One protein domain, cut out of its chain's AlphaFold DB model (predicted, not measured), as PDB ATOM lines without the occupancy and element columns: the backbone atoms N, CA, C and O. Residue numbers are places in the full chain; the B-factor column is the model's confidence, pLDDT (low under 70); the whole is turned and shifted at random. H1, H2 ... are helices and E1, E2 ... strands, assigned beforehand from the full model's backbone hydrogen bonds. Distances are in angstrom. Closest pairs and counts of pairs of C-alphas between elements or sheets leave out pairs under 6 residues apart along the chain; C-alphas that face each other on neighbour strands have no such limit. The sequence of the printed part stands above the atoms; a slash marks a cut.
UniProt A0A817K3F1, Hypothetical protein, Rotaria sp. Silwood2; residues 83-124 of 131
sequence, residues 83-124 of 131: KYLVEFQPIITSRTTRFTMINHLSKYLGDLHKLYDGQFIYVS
ATOM      1  N   LYS A  83      10.652  53.174  87.988       87.69
ATOM      2  CA  LYS A  83      11.599  52.060  88.060       87.69
ATOM      3  C   LYS A  83      10.854  50.745  87.858       87.69
ATOM      4  O   LYS A  83       9.927  50.453  88.609       87.69
ATOM      5  N   TYR A  84      11.301  49.936  86.904       85.38
ATOM      6  CA  TYR A  84      10.756  48.602  86.644       85.38
ATOM      7  C   TYR A  84      11.863  47.552  86.718       85.38
ATOM      8  O   TYR A  84      12.970  47.776  86.224       85.38
ATOM      9  N   LEU A  85      11.562  46.409  87.334       87.75
ATOM     10  CA  LEU A  85      12.410  45.221  87.263       87.75
ATOM     11  C   LEU A  85      12.254  44.585  85.879       87.75
ATOM     12  O   LEU A  85      11.135  44.406  85.403       87.75
ATOM     13  N   VAL A  86      13.374  44.254  85.244       87.81
ATOM     14  CA  VAL A  86      13.401  43.592  83.942       87.81
ATOM     15  C   VAL A  86      13.818  42.142  84.130       87.81
ATOM     16  O   VAL A  86      14.951  41.850  84.515       87.81
ATOM     17  N   GLU A  87      12.914  41.237  83.781       89.38
ATOM     18  CA  GLU A  87      13.171  39.804  83.725       89.38
ATOM     19  C   GLU A  87      13.054  39.327  82.278       89.38
ATOM     20  O   GLU A  87      12.133  39.707  81.555       89.38
ATOM     21  N   PHE A  88      14.015  38.513  81.838       87.38
ATOM     22  CA  PHE A  88      14.033  37.956  80.488       87.38
ATOM     23  C   PHE A  88      13.563  36.506  80.526       87.38
ATOM     24  O   PHE A  88      14.009  35.733  81.375       87.38
ATOM     25  N   GLN A  89      12.700  36.143  79.578       88.62
ATOM     26  CA  GLN A  89      12.287  34.765  79.333       88.62
ATOM     27  C   GLN A  89      12.567  34.420  77.859       88.62
ATOM     28  O   GLN A  89      11.967  35.041  76.979       88.62
ATOM     29  N   PRO A  90      13.491  33.482  77.566       89.00
ATOM     30  CA  PRO A  90      14.301  32.705  78.514       89.00
ATOM     31  C   PRO A  90      15.299  33.573  79.300       89.00
ATOM     32  O   PRO A  90      15.608  34.694  78.900       89.00
ATOM     33  N   ILE A  91      15.813  33.045  80.417       90.00
ATOM     34  CA  ILE A  91      16.793  33.747  81.259       90.00
ATOM     35  C   ILE A  91      18.054  34.045  80.440       90.00
ATOM     36  O   ILE A  91      18.697  33.141  79.908       90.00
ATOM     37  N   ILE A  92      18.438  35.322  80.382       88.50
ATOM     38  CA  ILE A  92      19.653  35.788  79.703       88.50
ATOM     39  C   ILE A  92      20.678  36.208  80.759       88.50
ATOM     40  O   ILE A  92      20.512  37.222  81.435       88.50
ATOM     41  N   THR A  93      21.774  35.460  80.884       87.31
ATOM     42  CA  THR A  93      22.854  35.755  81.846       87.31
ATOM     43  C   THR A  93      23.797  36.854  81.347       87.31
ATOM     44  O   THR A  93      24.235  37.713  82.118       87.31
ATOM     45  N   SER A  94      24.064  36.882  80.036       90.38
ATOM     46  CA  SER A  94      24.942  37.862  79.389       90.38
ATOM     47  C   SER A  94      24.420  39.290  79.561       90.38
ATOM     48  O   SER A  94      23.338  39.647  79.086       90.38
ATOM     49  N   ARG A  95      25.215  40.144  80.222       84.62
ATOM     50  CA  ARG A  95      24.905  41.572  80.385       84.62
ATOM     51  C   ARG A  95      24.775  42.250  79.023       84.62
ATOM     52  O   ARG A  95      23.760  42.887  78.773       84.62
ATOM     53  N   THR A  96      25.739  42.053  78.128       88.75
ATOM     54  CA  THR A  96      25.742  42.652  76.784       88.75
ATOM     55  C   THR A  96      24.472  42.309  76.013       88.75
ATOM     56  O   THR A  96      23.815  43.201  75.488       88.75
ATOM     57  N   THR A  97      24.060  41.040  76.028       87.69
ATOM     58  CA  THR A  97      22.841  40.590  75.341       87.69
ATOM     59  C   THR A  97      21.587  41.245  75.922       87.69
ATOM     60  O   THR A  97      20.730  41.697  75.165       87.69
ATOM     61  N   ARG A  98      21.494  41.378  77.254       85.75
ATOM     62  CA  ARG A  98      20.386  42.097  77.908       85.75
ATOM     63  C   ARG A  98      20.326  43.570  77.494       85.75
ATOM     64  O   ARG A  98      19.245  44.074  77.206       85.75
ATOM     65  N   PHE A  99      21.472  44.250  77.428       87.19
ATOM     66  CA  PHE A  99      21.543  45.639  76.957       87.19
ATOM     67  C   PHE A  99      21.097  45.772  75.499       87.19
ATOM     68  O   PHE A  99      20.292  46.649  75.189       87.19
ATOM     69  N   THR A 100      21.558  44.883  74.615       88.38
ATOM     70  CA  THR A 100      21.149  44.872  73.204       88.38
ATOM     71  C   THR A 100      19.638  44.694  73.060       88.38
ATOM     72  O   THR A 100      19.007  45.439  72.316       88.38
ATOM     73  N   MET A 101      19.031  43.786  73.830       88.06
ATOM     74  CA  MET A 101      17.579  43.571  73.820       88.06
ATOM     75  C   MET A 101      16.799  44.812  74.274       88.06
ATOM     76  O   MET A 101      15.877  45.248  73.588       88.06
ATOM     77  N   ILE A 102      17.199  45.448  75.381       86.00
ATOM     78  CA  ILE A 102      16.568  46.697  75.843       86.00
ATOM     79  C   ILE A 102      16.753  47.840  74.841       86.00
ATOM     80  O   ILE A 102      15.869  48.689  74.690       86.00
ATOM     81  N   ASN A 103      17.884  47.879  74.135       84.00
ATOM     82  CA  ASN A 103      18.114  48.860  73.082       84.00
ATOM     83  C   ASN A 103      17.213  48.622  71.870       84.00
ATOM     84  O   ASN A 103      16.615  49.585  71.403       84.00
ATOM     85  N   HIS A 104      17.013  47.375  71.438       84.94
ATOM     86  CA  HIS A 104      16.046  47.058  70.380       84.94
ATOM     87  C   HIS A 104      14.615  47.492  70.722       84.94
ATOM     88  O   HIS A 104      13.851  47.859  69.832       84.94
ATOM     89  N   LEU A 105      14.259  47.506  72.007       79.81
ATOM     90  CA  LEU A 105      12.947  47.946  72.476       79.81
ATOM     91  C   LEU A 105      12.826  49.472  72.657       79.81
ATOM     92  O   LEU A 105      11.784  49.934  73.119       79.81
ATOM     93  N   SER A 106      13.841  50.280  72.305       74.00
ATOM     94  CA  SER A 106      13.823  51.744  72.523       74.00
ATOM     95  C   SER A 106      12.581  52.427  71.972       74.00
ATOM     96  O   SER A 106      11.953  53.202  72.693       74.00
ATOM     97  N   LYS A 107      12.161  52.015  70.774       70.69
ATOM     98  CA  LYS A 107      10.991  52.547  70.079       70.69
ATOM     99  C   LYS A 107       9.699  52.433  70.898       70.69
ATOM    100  O   LYS A 107       8.814  53.271  70.764       70.69
ATOM    101  N   TYR A 108       9.584  51.410  71.745       74.06
ATOM    102  CA  TYR A 108       8.401  51.169  72.581       74.06
ATOM    103  C   TYR A 108       8.535  51.768  73.983       74.06
ATOM    104  O   TYR A 108       7.537  52.068  74.631       74.06
ATOM    105  N   LEU A 109       9.772  51.941  74.453       69.38
ATOM    106  CA  LEU A 109      10.090  52.448  75.788       69.38
ATOM    107  C   LEU A 109      10.170  53.987  75.835       69.38
ATOM    108  O   LEU A 109      10.301  54.558  76.915       69.38
ATOM    109  N   GLY A 110      10.073  54.646  74.675       65.19
ATOM    110  CA  GLY A 110      10.292  56.079  74.506       65.19
ATOM    111  C   GLY A 110      11.782  56.375  74.353       65.19
ATOM    112  O   GLY A 110      12.574  56.146  75.266       65.19
ATOM    113  N   ASP A 111      12.179  56.891  73.189       58.12
ATOM    114  CA  ASP A 111      13.592  56.984  72.799       58.12
ATOM    115  C   ASP A 111      14.421  57.995  73.618       58.12
ATOM    116  O   ASP A 111      15.647  57.919  73.617       58.12
ATOM    117  N   LEU A 112      13.788  58.929  74.339       58.66
ATOM    118  CA  LEU A 112      14.479  60.117  74.866       58.66
ATOM    119  C   LEU A 112      14.858  60.065  76.355       58.66
ATOM    120  O   LEU A 112      15.742  60.805  76.776       58.66
ATOM    121  N   HIS A 113      14.237  59.204  77.167       71.12
ATOM    122  CA  HIS A 113      14.413  59.248  78.628       71.12
ATOM    123  C   HIS A 113      14.348  57.856  79.252       71.12
ATOM    124  O   HIS A 113      13.440  57.550  80.030       71.12
ATOM    125  N   LYS A 114      15.320  57.007  78.904       77.12
ATOM    126  CA  LYS A 114      15.487  55.696  79.531       77.12
ATOM    127  C   LYS A 114      16.916  55.462  80.004       77.12
ATOM    128  O   LYS A 114      17.872  55.823  79.323       77.12
ATOM    129  N   LEU A 115      17.049  54.809  81.149       85.00
ATOM    130  CA  LEU A 115      18.318  54.311  81.676       85.00
ATOM    131  C   LEU A 115      18.140  52.841  82.046       85.00
ATOM    132  O   LEU A 115      17.123  52.471  82.625       85.00
ATOM    133  N   TYR A 116      19.115  52.003  81.710       86.69
ATOM    134  CA  TYR A 116      19.110  50.583  82.055       86.69
ATOM    135  C   TYR A 116      20.432  50.218  82.727       86.69
ATOM    136  O   TYR A 116      21.496  50.470  82.164       86.69
ATOM    137  N   ASP A 117      20.376  49.645  83.930       85.44
ATOM    138  CA  ASP A 117      21.576  49.301  84.714       85.44
ATOM    139  C   ASP A 117      22.030  47.835  84.533       85.44
ATOM    140  O   ASP A 117      23.176  47.480  84.840       85.44
ATOM    141  N   GLY A 118      21.177  47.000  83.930       84.62
ATOM    142  CA  GLY A 118      21.380  45.559  83.767       84.62
ATOM    143  C   GLY A 118      20.335  44.701  84.483       84.62
ATOM    144  O   GLY A 118      20.281  43.501  84.220       84.62
ATOM    145  N   GLN A 119      19.514  45.294  85.349       85.88
ATOM    146  CA  GLN A 119      18.425  44.618  86.059       85.88
ATOM    147  C   GLN A 119      17.163  45.481  86.127       85.88
ATOM    148  O   GLN A 119      16.056  44.970  85.988       85.88
ATOM    149  N   PHE A 120      17.321  46.788  86.301       86.19
ATOM    150  CA  PHE A 120      16.232  47.745  86.341       86.19
ATOM    151  C   PHE A 120      16.281  48.675  85.140       86.19
ATOM    152  O   PHE A 120      17.351  49.093  84.686       86.19
ATOM    153  N   ILE A 121      15.095  49.031  84.656       87.81
ATOM    154  CA  ILE A 121      14.908  50.112  83.699       87.81
ATOM    155  C   ILE A 121      14.217  51.292  84.382       87.81
ATOM    156  O   ILE A 121      13.250  51.124  85.127       87.81
ATOM    157  N   TYR A 122      14.732  52.486  84.115       85.69
ATOM    158  CA  TYR A 122      14.207  53.759  84.580       85.69
ATOM    159  C   TYR A 122      13.676  54.514  83.372       85.69
ATOM    160  O   TYR A 122      14.420  54.712  82.414       85.69
ATOM    161  N   VAL A 123      12.415  54.931  83.408       83.94
ATOM    162  CA  VAL A 123      11.773  55.679  82.317       83.94
ATOM    163  C   VAL A 123      10.994  56.869  82.862       83.94
ATOM    164  O   VAL A 123      10.476  56.817  83.974       83.94
ATOM    165  N   SER A 124      10.879  57.943  82.082       79.38
ATOM    166  CA  SER A 124      10.102  59.129  82.483       79.38
ATOM    167  C   SER A 124       8.586  58.987  82.282       79.38
ATOM    168  O   SER A 124       7.835  59.878  82.665       79.38
TER     169      SER A 124
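AT A GLANCE: This is residues 83 to 124 of the 131 residues of the protein "Hypothetical protein" of Rotaria sp. Silwood2 (UniProt A0A817K3F1). A small sheet of three short strands, E1, E3 and E2, has one helix, H1, grazing it near its edge strand E2, and the very short helix H2 follows H1 in the chain. Two links lie at opposite ends of the long axis, one holding Pro 90 and the other Leu 112. The printed part has 42 residues with two named helices and three named strands, in the order E1, H1, H2, E2, E3; the sheet runs E1, E3, E2, all antiparallel. The class is mixed, helices and strands; the whole is compact, with a radius of gyration of the C-alphas of 9.9 A and spans of 26 by 18 by 15 A.

IN THESE COORDINATES: E1 is residues 83 to 85, beginning at C-alpha 83 (11.599, 52.060, 88.060). H1, residues 95 to 104, is 14.4 A long and starts at C-alpha 95 (24.905, 41.572, 80.385). H2 is residues 106 to 109 and E2 residues 114 to 116. E3, residues 120 to 123, is 10.0 A long and ends at C-alpha 123 (11.773, 55.679, 82.317).

HOW THE PARTS SIT: E1 and its neighbour E3 are antiparallel at 146 degrees, with N 84 and O 121 2.9 A apart, within hydrogen-bond range. E2 and E3 form a hairpin at 172 degrees, with N 122 and O 115 within range at 2.8 A. E1 and E2, the edge strands, are apart. E1, H1 and H2, and E2 make a split strand-helix-strand unit, two strands running the same way with E3 between them; its crossover is right-handed. H1 is on the sheet but only grazes it, with residues 98 to 103; its closest C-alphas to E2 are those of Phe 99 and Tyr 116, 7.5 A apart. H2 is only just not on the sheet, with 4 pairs of C-alphas within 10 A. H1 and H2 meet only through their link. In H1 every O i to N i+4 pair is within hydrogen-bond range; H2 is too short for such a pair.

THE WHOLE: The C-alphas of Pro 90 and Leu 112, the two farthest apart, are 27.7 A apart. The printed part has no cut and no long link. The mean pLDDT of the printed part is 82.7; residues 109 to 112 are under 70.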